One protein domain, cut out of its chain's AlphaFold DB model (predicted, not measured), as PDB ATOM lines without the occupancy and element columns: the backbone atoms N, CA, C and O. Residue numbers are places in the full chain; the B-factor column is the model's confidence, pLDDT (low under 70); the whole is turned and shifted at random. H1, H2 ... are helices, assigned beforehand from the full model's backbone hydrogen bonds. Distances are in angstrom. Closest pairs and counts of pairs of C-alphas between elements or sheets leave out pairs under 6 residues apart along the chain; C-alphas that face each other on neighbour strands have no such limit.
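AT A GLANCE: This is residues 8 to 119 of the 119 residues of an uncharacterized protein of Planctomycetales bacterium (UniProt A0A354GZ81). The longest helix, H3, crosses H1 nearly at right angles; H4 and H5 lie off H1's first end, and residues 100 to 119 stick out as a tail. The printed part has 112 residues and is all helix, with under half in named helices H1 to H5. It is loose, radius of gyration of the C-alphas 17.9 A, spanning 58 by 36 by 28 A.

IN THESE COORDINATES: H3, residues 58 to 74, runs 24.1 A from (162.787, 108.113, 176.923). H1, residues 22 to 34, runs 18.4 A. H2 is residues 43 to 46, H4 79 to 86, H5 89 to 96, ending at (143.261, 90.046, 200.105).

HOW THE PARTS SIT: H3, with residues 62 to 69 alone, touches H1, about perpendicular at 76 degrees; C-alphas 27 and 65 are closest, 5.3 A apart. H1, with residues 22 to 25 alone, only just touches H4, with 3 C-alpha pairs within 8 A. O i to N i+4 pairs in H1, H3 and H5 are within hydrogen-bond range; H4 has 1 of 4, and 3 of 5 O i to N i+3.

THE WHOLE: The printed part has no cut. H2 to H3 is a long link. pLDDT is under 70 at 32 residues, among them 37 to 60.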
ATOM      1  N   TYR A   8     167.881  98.990 199.655       72.25
ATOM      2  CA  TYR A   8     167.387 100.090 198.816       72.25
ATOM      3  C   TYR A   8     165.984 100.542 199.223       72.25
ATOM      4  O   TYR A   8     165.215  99.783 199.808       72.25
ATOM      5  N   LEU A   9     165.651 101.797 198.907       72.94
ATOM      6  CA  LEU A   9     164.300 102.342 199.050       72.94
ATOM      7  C   LEU A   9     163.740 102.661 197.668       72.94
ATOM      8  O   LEU A   9     164.288 103.509 196.967       72.94
ATOM      9  N   VAL A  10     162.622 102.027 197.326       76.31
ATOM     10  CA  VAL A  10     161.847 102.307 196.113       76.31
ATOM     11  C   VAL A  10     160.446 102.740 196.526       76.31
ATOM     12  O   VAL A  10     159.876 102.197 197.473       76.31
ATOM     13  N   THR A  11     159.893 103.752 195.855       79.44
ATOM     14  CA  THR A  11     158.569 104.297 196.184       79.44
ATOM     15  C   THR A  11     157.612 104.118 195.017       79.44
ATOM     16  O   THR A  11     157.855 104.622 193.927       79.44
ATOM     17  N   PHE A  12     156.468 103.489 195.278       85.44
ATOM     18  CA  PHE A  12     155.376 103.364 194.314       85.44
ATOM     19  C   PHE A  12     154.157 104.152 194.794       85.44
ATOM     20  O   PHE A  12     153.768 104.081 195.958       85.44
ATOM     21  N   CYS A  13     153.521 104.896 193.889       88.25
ATOM     22  CA  CYS A  13     152.272 105.593 194.185       88.25
ATOM     23  C   CYS A  13     151.080 104.657 193.963       88.25
ATOM     24  O   CYS A  13     150.742 104.376 192.815       88.25
ATOM     25  N   LEU A  14     150.409 104.224 195.028       89.38
ATOM     26  CA  LEU A  14     149.138 103.496 194.932       89.38
ATOM     27  C   LEU A  14     147.942 104.471 194.985       89.38
ATOM     28  O   LEU A  14     148.041 105.494 195.661       89.38
ATOM     29  N   PRO A  15     146.836 104.203 194.261       93.44
ATOM     30  CA  PRO A  15     146.586 103.007 193.445       93.44
ATOM     31  C   PRO A  15     147.254 103.057 192.058       93.44
ATOM     32  O   PRO A  15     147.452 102.020 191.433       93.44
ATOM     33  N   ARG A  16     147.699 104.246 191.621       94.06
ATOM     34  CA  ARG A  16     148.170 104.545 190.255       94.06
ATOM     35  C   ARG A  16     149.160 103.535 189.671       94.06
ATOM     36  O   ARG A  16     149.086 103.245 188.487       94.06
ATOM     37  N   PHE A  17     150.115 103.035 190.452       94.06
ATOM     38  CA  PHE A  17     151.065 102.023 189.989       94.06
ATOM     39  C   PHE A  17     150.375 100.692 189.663       94.06
ATOM     40  O   PHE A  17     150.603 100.125 188.598       94.06
ATOM     41  N   LEU A  18     149.491 100.217 190.543       95.25
ATOM     42  CA  LEU A  18     148.790  98.949 190.347       95.25
ATOM     43  C   LEU A  18     147.700  99.021 189.275       95.25
ATOM     44  O   LEU A  18     147.340  97.981 188.738       95.25
ATOM     45  N   ASP A  19     147.235 100.204 188.893       96.75
ATOM     46  CA  ASP A  19     146.228 100.349 187.835       96.75
ATOM     47  C   ASP A  19     146.822 100.417 186.413       96.75
ATOM     48  O   ASP A  19     146.084 100.524 185.437       96.75
ATOM     49  N   GLN A  20     148.149 100.322 186.276       95.81
ATOM     50  CA  GLN A  20     148.822 100.195 184.977       95.81
ATOM     51  C   GLN A  20     148.653  98.790 184.367       95.81
ATOM     52  O   GLN A  20     148.204  97.848 185.030       95.81
ATOM     53  N   GLY A  21     149.054  98.626 183.101       95.56
ATOM     54  CA  GLY A  21     149.180  97.310 182.474       95.56
ATOM     55  C   GLY A  21     150.257  96.452 183.149       95.56
ATOM     56  O   GLY A  21     151.159  96.966 183.806       95.56
ATOM     57  N   PHE A  22     150.175  95.126 182.997       94.31
ATOM     58  CA  PHE A  22     151.157  94.203 183.585       94.31
ATOM     59  C   PHE A  22     152.590  94.518 183.128       94.31
ATOM     60  O   PHE A  22     153.487  94.626 183.962       94.31
ATOM     61  N   ASP A  23     152.781  94.741 181.829       92.19
ATOM     62  CA  ASP A  23     154.097  95.048 181.263       92.19
ATOM     63  C   ASP A  23     154.608  96.421 181.724       92.19
ATOM     64  O   ASP A  23     155.777  96.556 182.075       92.19
ATOM     65  N   ASP A  24     153.730  97.423 181.831       92.06
ATOM     66  CA  ASP A  24     154.085  98.774 182.292       92.06
ATOM     67  C   ASP A  24     154.530  98.795 183.764       92.06
ATOM     68  O   ASP A  24     155.471  99.509 184.132       92.06
ATOM     69  N   LYS A  25     153.908  97.963 184.615       94.38
ATOM     70  CA  LYS A  25     154.364  97.762 186.003       94.38
ATOM     71  C   LYS A  25     155.782  97.217 186.029       94.38
ATOM     72  O   LYS A  25     156.599  97.694 186.811       94.38
ATOM     73  N   PHE A  26     156.077  96.246 185.170       93.12
ATOM     74  CA  PHE A  26     157.409  95.668 185.062       93.12
ATOM     75  C   PHE A  26     158.432  96.660 184.517       93.12
ATOM     76  O   PHE A  26     159.509  96.776 185.090       93.12
ATOM     77  N   ILE A  27     158.087  97.430 183.487       90.31
ATOM     78  CA  ILE A  27     158.946  98.507 182.980       90.31
ATOM     79  C   ILE A  27     159.266  99.496 184.107       90.31
ATOM     80  O   ILE A  27     160.428  99.829 184.313       90.31
ATOM     81  N   THR A  28     158.263  99.905 184.892       89.81
ATOM     82  CA  THR A  28     158.457 100.783 186.058       89.81
ATOM     83  C   THR A  28     159.366 100.144 187.114       89.81
ATOM     84  O   THR A  28     160.272 100.803 187.609       89.81
ATOM     85  N   LEU A  29     159.165  98.866 187.451       89.56
ATOM     86  CA  LEU A  29     160.030  98.156 188.401       89.56
ATOM     87  C   LEU A  29     161.479  98.121 187.920       89.56
ATOM     88  O   LEU A  29     162.383  98.435 188.686       89.56
ATOM     89  N   PHE A  30     161.695  97.773 186.654       87.00
ATOM     90  CA  PHE A  30     163.029  97.716 186.071       87.00
ATOM     91  C   PHE A  30     163.680  99.095 185.997       87.00
ATOM     92  O   PHE A  30     164.865  99.186 186.287       87.00
ATOM     93  N   HIS A  31     162.922 100.163 185.726       83.94
ATOM     94  CA  HIS A  31     163.426 101.538 185.829       83.94
ATOM     95  C   HIS A  31     163.983 101.838 187.220       83.94
ATOM     96  O   HIS A  31     165.124 102.272 187.348       83.94
ATOM     97  N   GLU A  32     163.204 101.572 188.268       82.88
ATOM     98  CA  GLU A  32     163.629 101.846 189.646       82.88
ATOM     99  C   GLU A  32     164.813 100.963 190.070       82.88
ATOM    100  O   GLU A  32     165.746 101.440 190.717       82.88
ATOM    101  N   LEU A  33     164.808  99.686 189.670       81.31
ATOM    102  CA  LEU A  33     165.904  98.752 189.938       81.31
ATOM    103  C   LEU A  33     167.176  99.109 189.159       81.31
ATOM    104  O   LEU A  33     168.273  98.913 189.668       81.31
ATOM    105  N   TYR A  34     167.061  99.648 187.946       76.38
ATOM    106  CA  TYR A  34     168.215 100.052 187.142       76.38
ATOM    107  C   TYR A  34     168.956 101.249 187.754       76.38
ATOM    108  O   TYR A  34     170.158 101.411 187.559       76.38
ATOM    109  N   HIS A  35     168.266 102.066 188.553       74.38
ATOM    110  CA  HIS A  35     168.878 103.155 189.315       74.38
ATOM    111  C   HIS A  35     169.568 102.700 190.620       74.38
ATOM    112  O   HIS A  35     170.115 103.533 191.349       74.38
ATOM    113  N   ILE A  36     169.568 101.399 190.936       73.56
ATOM    114  CA  ILE A  36     170.248 100.839 192.110       73.56
ATOM    115  C   ILE A  36     171.760 100.777 191.865       73.56
ATOM    116  O   ILE A  36     172.244 100.127 190.942       73.56
ATOM    117  N   SER A  37     172.516 101.428 192.746       67.31
ATOM    118  CA  SER A  37     173.975 101.401 192.817       67.31
ATOM    119  C   SER A  37     174.424 100.480 193.959       67.31
ATOM    120  O   SER A  37     173.927 100.612 195.079       67.31
ATOM    121  N   PRO A  38     175.411  99.591 193.754       65.44
ATOM    122  CA  PRO A  38     175.930  98.721 194.814       65.44
ATOM    123  C   PRO A  38     176.435  99.454 196.066       65.44
ATOM    124  O   PRO A  38     176.528  98.842 197.126       65.44
ATOM    125  N   ALA A  39     176.775 100.742 195.956       65.00
ATOM    126  CA  ALA A  39     177.307 101.542 197.056       65.00
ATOM    127  C   ALA A  39     176.221 102.124 197.988       65.00
ATOM    128  O   ALA A  39     176.551 102.739 198.997       65.00
ATOM    129  N   PHE A  40     174.930 101.947 197.668       63.12
ATOM    130  CA  PHE A  40     173.798 102.493 198.435       63.12
ATOM    131  C   PHE A  40     173.904 104.005 198.731       63.12
ATOM    132  O   PHE A  40     173.338 104.527 199.689       63.12
ATOM    133  N   GLU A  41     174.572 104.762 197.862       63.81
ATOM    134  CA  GLU A  41     174.767 106.207 198.053       63.81
ATOM    135  C   GLU A  41     173.502 107.027 197.765       63.81
ATOM    136  O   GLU A  41     173.484 108.251 197.881       63.81
ATOM    137  N   GLY A  42     172.408 106.350 197.405       55.81
ATOM    138  CA  GLY A  42     171.150 106.995 197.088       55.81
ATOM    139  C   GLY A  42     171.256 107.870 195.844       55.81
ATOM    140  O   GLY A  42     170.636 108.925 195.832       55.81
ATOM    141  N   ASP A  43     171.993 107.452 194.808       58.50
ATOM    142  CA  ASP A  43     172.106 108.189 193.534       58.50
ATOM    143  C   ASP A  43     170.739 108.524 192.915       58.50
ATOM    144  O   ASP A  43     170.558 109.621 192.391       58.50
ATOM    145  N   LEU A  44     169.720 107.677 193.137       52.09
ATOM    146  CA  LEU A  44     168.302 107.968 192.855       52.09
ATOM    147  C   LEU A  44     167.831 109.331 193.423       52.09
ATOM    148  O   LEU A  44     166.931 109.963 192.878       52.09
ATOM    149  N   ARG A  45     168.431 109.785 194.531       51.75
ATOM    150  CA  ARG A  45     168.178 111.055 195.235       51.75
ATOM    151  C   ARG A  45     169.260 112.125 195.020       51.75
ATOM    152  O   ARG A  45     168.982 113.276 195.346       51.75
ATOM    153  N   ARG A  46     170.461 111.779 194.529       51.25
ATOM    154  CA  ARG A  46     171.567 112.736 194.281       51.25
ATOM    155  C   ARG A  46     171.507 113.382 192.900       51.25
ATOM    156  O   ARG A  46     172.184 114.381 192.681       51.25
ATOM    157  N   HIS A  47     170.687 112.866 191.985       44.81
ATOM    158  CA  HIS A  47     170.377 113.596 190.762       44.81
ATOM    159  C   HIS A  47     169.544 114.841 191.092       44.81
ATOM    160  O   HIS A  47     168.323 114.786 191.253       44.81
ATOM    161  N   ASP A  48     170.241 115.971 191.194       37.19
ATOM    162  CA  ASP A  48     169.649 117.299 191.179       37.19
ATOM    163  C   ASP A  48     168.761 117.450 189.938       37.19
ATOM    164  O   ASP A  48     169.208 117.391 188.791       37.19
ATOM    165  N   GLY A  49     167.474 117.675 190.185       40.50
ATOM    166  CA  GLY A  49     166.526 118.105 189.168       40.50
ATOM    167  C   GLY A  49     165.747 116.972 188.502       40.50
ATOM    168  O   GLY A  49     166.282 116.097 187.828       40.50
ATOM    169  N   ARG A  50     164.419 117.103 188.589       39.44
ATOM    170  CA  ARG A  50     163.353 116.330 187.920       39.44
ATOM    171  C   ARG A  50     163.533 116.016 186.418       39.44
ATOM    172  O   ARG A  50     162.670 115.343 185.869       39.44
ATOM    173  N   CYS A  51     164.578 116.493 185.742       41.75
ATOM    174  CA  CYS A  51     164.688 116.467 184.281       41.75
ATOM    175  C   CYS A  51     166.107 116.266 183.713       41.75
ATOM    176  O   CYS A  51     166.271 116.421 182.505       41.75
ATOM    177  N   ALA A  52     167.138 115.932 184.499       37.16
ATOM    178  CA  ALA A  52     168.496 115.838 183.936       37.16
ATOM    179  C   ALA A  52     168.756 114.545 183.129       37.16
ATOM    180  O   ALA A  52     169.558 114.559 182.201       37.16
ATOM    181  N   LEU A  53     168.043 113.446 183.417       42.88
ATOM    182  CA  LEU A  53     168.229 112.153 182.732       42.88
ATOM    183  C   LEU A  53     167.100 111.768 181.757       42.88
ATOM    184  O   LEU A  53     167.235 110.803 181.010       42.88
ATOM    185  N   HIS A  54     165.986 112.510 181.719       50.72
ATOM    186  CA  HIS A  54     164.761 112.046 181.049       50.72
ATOM    187  C   HIS A  54     164.467 112.629 179.659       50.72
ATOM    188  O   HIS A  54     163.511 112.186 179.022       50.72
ATOM    189  N   THR A  55     165.255 113.574 179.144       41.56
ATOM    190  CA  THR A  55     164.743 114.418 178.043       41.56
ATOM    191  C   THR A  55     165.149 113.988 176.629       41.56
ATOM    192  O   THR A  55     164.504 114.432 175.689       41.56
ATOM    193  N   HIS A  56     166.117 113.085 176.410       38.97
ATOM    194  CA  HIS A  56     166.549 112.790 175.026       38.97
ATOM    195  C   HIS A  56     166.510 111.329 174.555       38.97
ATOM    196  O   HIS A  56     166.797 111.066 173.391       38.97
ATOM    197  N   SER A  57     166.087 110.376 175.396       54.81
ATOM    198  CA  SER A  57     166.040 108.955 175.002       54.81
ATOM    199  C   SER A  57     164.939 108.147 175.703       54.81
ATOM    200  O   SER A  57     165.047 106.934 175.848       54.81
ATOM    201  N   LYS A  58     163.847 108.790 176.149       65.62
ATOM    202  CA  LYS A  58     162.787 108.113 176.923       65.62
ATOM    203  C   LYS A  58     162.271 106.838 176.245       65.62
ATOM    204  O   LYS A  58     162.136 105.819 176.899       65.62
ATOM    205  N   ARG A  59     162.050 106.869 174.927       68.25
ATOM    206  CA  ARG A  59     161.531 105.714 174.178       68.25
ATOM    207  C   ARG A  59     162.523 104.550 174.097       68.25
ATOM    208  O   ARG A  59     162.118 103.406 174.253       68.25
ATOM    209  N   LEU A  60     163.798 104.838 173.843       69.81
ATOM    210  CA  LEU A  60     164.860 103.826 173.797       69.81
ATOM    211  C   LEU A  60     165.103 103.245 175.194       69.81
ATOM    212  O   LEU A  60     165.198 102.032 175.348       69.81
ATOM    213  N   TYR A  61     165.106 104.096 176.217       73.62
ATOM    214  CA  TYR A  61     165.239 103.687 177.611       73.62
ATOM    215  C   TYR A  61     164.058 102.814 178.071       73.62
ATOM    216  O   TYR A  61     164.268 101.719 178.586       73.62
ATOM    217  N   ASP A  62     162.818 103.224 177.776       77.56
ATOM    218  CA  ASP A  62     161.617 102.417 178.028       77.56
ATOM    219  C   ASP A  62     161.675 101.080 177.258       77.56
ATOM    220  O   ASP A  62     161.316 100.036 177.801       77.56
ATOM    221  N   SER A  63     162.180 101.077 176.015       83.25
ATOM    222  CA  SER A  63     162.329  99.846 175.225       83.25
ATOM    223  C   SER A  63     163.361  98.880 175.812       83.25
ATOM    224  O   SER A  63     163.119  97.672 175.811       83.25
ATOM    225  N   HIS A  64     164.454  99.406 176.370       85.00
ATOM    226  CA  HIS A  64     165.485  98.612 177.030       85.00
ATOM    227  C   HIS A  64     164.954  97.984 178.324       85.00
ATOM    228  O   HIS A  64     165.103  96.781 178.531       85.00
ATOM    229  N   MET A  65     164.229  98.750 179.148       86.94
ATOM    230  CA  MET A  65     163.562  98.194 180.333       86.94
ATOM    231  C   MET A  65     162.535  97.123 179.966       86.94
ATOM    232  O   MET A  65     162.443  96.097 180.636       86.94
ATOM    233  N   ALA A  66     161.788  97.322 178.877       88.62
ATOM    234  CA  ALA A  66     160.835  96.327 178.396       88.62
ATOM    235  C   ALA A  66     161.527  95.031 177.937       88.62
ATOM    236  O   ALA A  66     160.996  93.940 178.144       88.62
ATOM    237  N   GLU A  67     162.704  95.128 177.316       90.00
ATOM    238  CA  GLU A  67     163.519  93.968 176.948       90.00
ATOM    239  C   GLU A  67     164.004  93.205 178.185       90.00
ATOM    240  O   GLU A  67     163.793  91.994 178.266       90.00
ATOM    241  N   MET A  68     164.555  93.908 179.178       88.75
ATOM    242  CA  MET A  68     164.995  93.299 180.436       88.75
ATOM    243  C   MET A  68     163.838  92.638 181.198       88.75
ATOM    244  O   MET A  68     163.976  91.510 181.669       88.75
ATOM    245  N   ALA A  69     162.680  93.301 181.270       90.94
ATOM    246  CA  ALA A  69     161.481  92.752 181.891       90.94
ATOM    247  C   ALA A  69     161.015  91.462 181.204       90.94
ATOM    248  O   ALA A  69     160.724  90.468 181.873       90.94
ATOM    249  N   ARG A  70     160.983  91.450 179.864       91.69
ATOM    250  CA  ARG A  70     160.649  90.242 179.099       91.69
ATOM    251  C   ARG A  70     161.657  89.128 179.344       91.69
ATOM    252  O   ARG A  70     161.226  88.005 179.571       91.69
ATOM    253  N   ALA A  71     162.955  89.437 179.339       91.25
ATOM    254  CA  ALA A  71     164.017  88.466 179.598       91.25
ATOM    255  C   ALA A  71     163.916  87.855 181.007       91.25
ATOM    256  O   ALA A  71     164.078  86.649 181.174       91.25
ATOM    257  N   TYR A  72     163.596  88.667 182.016       90.62
ATOM    258  CA  TYR A  72     163.343  88.186 183.372       90.62
ATOM    259  C   TYR A  72     162.157  87.218 183.415       90.62
ATOM    260  O   TYR A  72     162.282  86.107 183.928       90.62
ATOM    261  N   LEU A  73     161.024  87.606 182.823       91.56
ATOM    262  CA  LEU A  73     159.815  86.781 182.801       91.56
ATOM    263  C   LEU A  73     159.992  85.480 182.002       91.56
ATOM    264  O   LEU A  73     159.408  84.461 182.369       91.56
ATOM    265  N   SER A  74     160.783  85.490 180.926       92.75
ATOM    266  CA  SER A  74     161.039  84.301 180.105       92.75
ATOM    267  C   SER A  74     162.090  83.356 180.697       92.75
ATOM    268  O   SER A  74     162.103  82.182 180.333       92.75
ATOM    269  N   ASN A  75     162.918  83.815 181.640       91.75
ATOM    270  CA  ASN A  75     163.955  83.007 182.289       91.75
ATOM    271  C   ASN A  75     163.472  82.289 183.567       91.75
ATOM    272  O   ASN A  75     164.227  82.110 184.520       91.75
ATOM    273  N   GLY A  76     162.195  81.900 183.616       86.25
ATOM    274  CA  GLY A  76     161.651  81.132 184.738       86.25
ATOM    275  C   GLY A  76     161.541  81.923 186.043       86.25
ATOM    276  O   GLY A  76     161.688  81.335 187.114       86.25
ATOM    277  N   ALA A  77     161.287  83.236 185.967       88.94
ATOM    278  CA  ALA A  77     160.958  84.040 187.141       88.94
ATOM    279  C   ALA A  77     159.861  83.361 187.975       88.94
ATOM    280  O   ALA A  77     158.836  82.931 187.440       88.94
ATOM    281  N   ASP A  78     160.078  83.278 189.290       92.56
ATOM    282  CA  ASP A  78     159.101  82.673 190.186       92.56
ATOM    283  C   ASP A  78     157.802  83.483 190.158       92.56
ATOM    284  O   ASP A  78     157.736  84.645 190.578       92.56
ATOM    285  N   ARG A  79     156.747  82.829 189.673       90.75
ATOM    286  CA  ARG A  79     155.418  83.409 189.538       90.75
ATOM    287  C   ARG A  79     154.887  83.939 190.863       90.75
ATOM    288  O   ARG A  79     154.204  84.964 190.855       90.75
ATOM    289  N   GLN A  80     155.196  83.292 191.985       92.31
ATOM    290  CA  GLN A  80     154.701  83.714 193.296       92.31
ATOM    291  C   GLN A  80     155.192  85.119 193.673       92.31
ATOM    292  O   GLN A  80     154.463  85.865 194.325       92.31
ATOM    293  N   LEU A  81     156.374  85.519 193.191       90.88
ATOM    294  CA  LEU A  81     156.959  86.830 193.482       90.88
ATOM    295  C   LEU A  81     156.280  87.979 192.728       90.88
ATOM    296  O   LEU A  81     156.377  89.129 193.153       90.88
ATOM    297  N   HIS A  82     155.597  87.699 191.615       92.69
ATOM    298  CA  HIS A  82     155.088  88.748 190.729       92.69
ATOM    299  C   HIS A  82     153.625  88.582 190.299       92.69
ATOM    300  O   HIS A  82     153.103  89.411 189.550       92.69
ATOM    301  N   GLU A  83     152.929  87.533 190.739       94.00
ATOM    302  CA  GLU A  83     151.540  87.281 190.340       94.00
ATOM    303  C   GLU A  83     150.590  88.409 190.763       94.00
ATOM    304  O   GLU A  83     149.679  88.754 190.010       94.00
ATOM    305  N   PHE A  84     150.835  89.049 191.908       93.75
ATOM    306  CA  PHE A  84     150.009  90.162 192.387       93.75
ATOM    307  C   PHE A  84     150.012  91.365 191.427       93.75
ATOM    308  O   PHE A  84     149.022  92.090 191.354       93.75
ATOM    309  N   LEU A  85     151.076  91.552 190.631       94.75
ATOM    310  CA  LEU A  85     151.163  92.623 189.629       94.75
ATOM    311  C   LEU A  85     150.186  92.415 188.466       94.75
ATOM    312  O   LEU A  85     149.913  93.352 187.714       94.75
ATOM    313  N   ARG A  86     149.618  91.214 188.308       94.88
ATOM    314  CA  ARG A  86     148.553  90.963 187.325       94.88
ATOM    315  C   ARG A  86     147.214  91.577 187.728       94.88
ATOM    316  O   ARG A  86     146.337  91.686 186.879       94.88
ATOM    317  N   LEU A  87     147.062  91.963 188.991       96.12
ATOM    318  CA  LEU A  87     145.842  92.552 189.526       96.12
ATOM    319  C   LEU A  87     145.927  94.080 189.489       96.12
ATOM    320  O   LEU A  87     147.006  94.658 189.661       96.12
ATOM    321  N   ASN A  88     144.787  94.735 189.279       96.19
ATOM    322  CA  ASN A  88     144.643  96.155 189.595       96.19
ATOM    323  C   ASN A  88     144.428  96.368 191.103       96.19
ATOM    324  O   ASN A  88     144.265  95.399 191.854       96.19
ATOM    325  N   PHE A  89     144.435  97.622 191.566       96.00
ATOM    326  CA  PHE A  89     144.355  97.898 193.003       96.00
ATOM    327  C   PHE A  89     143.064  97.355 193.636       96.00
ATOM    328  O   PHE A  89     143.112  96.707 194.681       96.00
ATOM    329  N   ALA A  90     141.923  97.531 192.963       96.00
ATOM    330  CA  ALA A  90     140.627  97.051 193.443       96.00
ATOM    331  C   ALA A  90     140.557  95.514 193.514       96.00
ATOM    332  O   ALA A  90     140.061  94.956 194.492       96.00
ATOM    333  N   GLN A  91     141.091  94.812 192.512       96.38
ATOM    334  CA  GLN A  91     141.176  93.349 192.493       96.38
ATOM    335  C   GLN A  91     142.101  92.822 193.591       96.38
ATOM    336  O   GLN A  91     141.782  91.820 194.232       96.38
ATOM    337  N   LEU A  92     143.230  93.498 193.826       95.19
ATOM    338  CA  LEU A  92     144.155  93.149 194.900       95.19
ATOM    339  C   LEU A  92     143.478  93.303 196.269       95.19
ATOM    340  O   LEU A  92     143.522  92.377 197.078       95.19
ATOM    341  N   GLN A  93     142.791  94.428 196.499       95.38
ATOM    342  CA  GLN A  93     142.008  94.650 197.715       95.38
ATOM    343  C   GLN A  93     140.903  93.605 197.878       95.38
ATOM    344  O   GLN A  93     140.766  93.043 198.957       95.38
ATOM    345  N   HIS A  94     140.151  93.291 196.822       96.00
ATOM    346  CA  HIS A  94     139.089  92.287 196.887       96.00
ATOM    347  C   HIS A  94     139.630  90.893 197.235       96.00
ATOM    348  O   HIS A  94     139.055  90.198 198.068       96.00
ATOM    349  N   ARG A  95     140.758  90.495 196.633       94.88
ATOM    350  CA  ARG A  95     141.377  89.181 196.861       94.88
ATOM    351  C   ARG A  95     141.957  89.029 198.269       94.88
ATOM    352  O   ARG A  95     141.911  87.931 198.814       94.88
ATOM    353  N   HIS A  96     142.527  90.094 198.832       93.00
ATOM    354  CA  HIS A  96     143.261  90.046 200.105       93.00
ATOM    355  C   HIS A  96     142.555  90.772 201.267       93.00
ATOM    356  O   HIS A  96     143.091  90.839 202.370       93.00
ATOM    357  N   GLY A  97     141.358  91.315 201.042       93.81
ATOM    358  CA  GLY A  97     140.556  92.062 202.016       93.81
ATOM    359  C   GLY A  97     140.967  93.530 202.162       93.81
ATOM    360  O   GLY A  97     140.121  94.417 202.075       93.81
ATOM    361  N   ALA A  98     142.257  93.806 202.363       89.81
ATOM    362  CA  ALA A  98     142.770  95.167 202.496       89.81
ATOM    363  C   ALA A  98     144.232  95.287 202.045       89.81
ATOM    364  O   ALA A  98     145.014  94.345 202.145       89.81
ATOM    365  N   VAL A  99     144.613  96.487 201.602       88.12
ATOM    366  CA  VAL A  99     146.017  96.883 201.444       88.12
ATOM    367  C   VAL A  99     146.358  97.779 202.628       88.12
ATOM    368  O   VAL A  99     145.798  98.867 202.761       88.12
ATOM    369  N   VAL A 100     147.244  97.304 203.500       89.62
ATOM    370  CA  VAL A 100     147.695  98.016 204.705       89.62
ATOM    371  C   VAL A 100     149.149  98.449 204.549       89.62
ATOM    372  O   VAL A 100     149.911  97.838 203.801       89.62
ATOM    373  N   GLY A 101     149.550  99.504 205.251       84.50
ATOM    374  CA  GLY A 101     150.921 100.003 205.222       84.50
ATOM    375  C   GLY A 101     151.248 100.825 206.460       84.50
ATOM    376  O   GLY A 101     150.354 101.322 207.144       84.50
ATOM    377  N   VAL A 102     152.541 100.970 206.745       83.12
ATOM    378  CA  VAL A 102     153.029 101.835 207.823       83.12
ATOM    379  C   VAL A 102     153.292 103.220 207.246       83.12
ATOM    380  O   VAL A 102     154.057 103.373 206.294       83.12
ATOM    381  N   THR A 103     152.673 104.250 207.822       79.38
ATOM    382  CA  THR A 103     153.009 105.635 207.488       79.38
ATOM    383  C   THR A 103     154.325 106.000 208.161       79.38
ATOM    384  O   THR A 103     154.381 106.205 209.371       79.38
ATOM    385  N   VAL A 104     155.389 106.089 207.368       77.44
ATOM    386  CA  VAL A 104     156.698 106.550 207.839       77.44
ATOM    387  C   VAL A 104     156.830 108.043 207.517       77.44
ATOM    388  O   VAL A 104     156.549 108.441 206.382       77.44
ATOM    389  N   PRO A 105     157.236 108.901 208.472       74.25
ATOM    390  CA  PRO A 105     157.497 110.304 208.179       74.25
ATOM    391  C   PRO A 105     158.583 110.428 207.109       74.25
ATOM    392  O   PRO A 105     159.532 109.643 207.071       74.25
ATOM    393  N   ARG A 106     158.449 111.433 206.235       69.06
ATOM    394  CA  ARG A 106     159.404 111.669 205.148       69.06
ATOM    395  C   ARG A 106     160.826 111.771 205.729       69.06
ATOM    396  O   ARG A 106     161.050 112.653 206.565       69.06
ATOM    397  N   PRO A 107     161.781 110.924 205.294       70.88
ATOM    398  CA  PRO A 107     163.151 110.989 205.784       70.88
ATOM    399  C   PRO A 107     163.728 112.387 205.563       70.88
ATOM    400  O   PRO A 107     163.691 112.913 204.446       70.88
ATOM    401  N   ARG A 108     164.246 112.996 206.631       68.94
ATOM    402  CA  ARG A 108     165.018 114.235 206.542       68.94
ATOM    403  C   ARG A 108     166.467 113.865 206.260       68.94
ATOM    404  O   ARG A 108     166.998 112.960 206.896       68.94
ATOM    405  N   LEU A 109     167.085 114.545 205.299       71.81
ATOM    406  CA  LEU A 109     168.525 114.437 205.098       71.81
ATOM    407  C   LEU A 109     169.203 115.047 206.324       71.81
ATOM    408  O   LEU A 109     168.944 116.202 206.662       71.81
ATOM    409  N   ILE A 110     170.016 114.249 207.008       74.38
ATOM    410  CA  ILE A 110     170.830 114.699 208.132       74.38
ATOM    411  C   ILE A 110     172.260 114.794 207.603       74.38
ATOM    412  O   ILE A 110     172.756 113.794 207.078       74.38
ATOM    413  N   PRO A 111     172.916 115.964 207.691       75.75
ATOM    414  CA  PRO A 111     174.328 116.076 207.369       75.75
ATOM    415  C   PRO A 111     175.125 115.088 208.220       75.75
ATOM    416  O   PRO A 111     175.036 115.107 209.448       75.75
ATOM    417  N   VAL A 112     175.891 114.218 207.571       78.69
ATOM    418  CA  VAL A 112     176.917 113.433 208.257       78.69
ATOM    419  C   VAL A 112     178.126 114.348 208.370       78.69
ATOM    420  O   VAL A 112     178.529 114.944 207.370       78.69
ATOM    421  N   ALA A 113     178.658 114.528 209.582       76.69
ATOM    422  CA  ALA A 113     179.890 115.286 209.764       76.69
ATOM    423  C   ALA A 113     180.959 114.686 208.844       76.69
ATOM    424  O   ALA A 113     181.109 113.465 208.802       76.69
ATOM    425  N   ALA A 114     181.656 115.531 208.080       68.19
ATOM    426  CA  ALA A 114     182.816 115.076 207.336       68.19
ATOM    427  C   ALA A 114     183.778 114.479 208.363       68.19
ATOM    428  O   ALA A 114     184.220 115.172 209.278       68.19
ATOM    429  N   THR A 115     184.028 113.176 208.267       57.84
ATOM    430  CA  THR A 115     185.148 112.585 208.981       57.84
ATOM    431  C   THR A 115     186.375 113.244 208.377       57.84
ATOM    432  O   THR A 115     186.721 112.952 207.233       57.84
ATOM    433  N   ASP A 116     186.976 114.187 209.099       52.59
ATOM    434  CA  ASP A 116     188.320 114.647 208.787       52.59
ATOM    435  C   ASP A 116     189.199 113.397 208.814       52.59
ATOM    436  O   ASP A 116     189.488 112.839 209.876       52.59
ATOM    437  N   SER A 117     189.557 112.907 207.629       45.31
ATOM    438  CA  SER A 117     190.608 111.916 207.467       45.31
ATOM    439  C   SER A 117     191.905 112.575 207.920       45.31
ATOM    440  O   SER A 117     192.615 113.207 207.139       45.31
ATOM    441  N   LEU A 118     192.175 112.492 209.218       49.34
ATOM    442  CA  LEU A 118     193.482 112.762 209.778       49.34
ATOM    443  C   LEU A 118     194.414 111.619 209.356       49.34
ATOM    444  O   LEU A 118     194.330 110.523 209.903       49.34
ATOM    445  N   GLN A 119     195.307 111.996 208.435       37.22
ATOM    446  CA  GLN A 119     196.601 111.401 208.065       37.22
ATOM    447  C   GLN A 119     196.604 110.211 207.102       37.22
ATOM    448  O   GLN A 119     196.073 109.132 207.434       37.22
TER     449      GLN A 119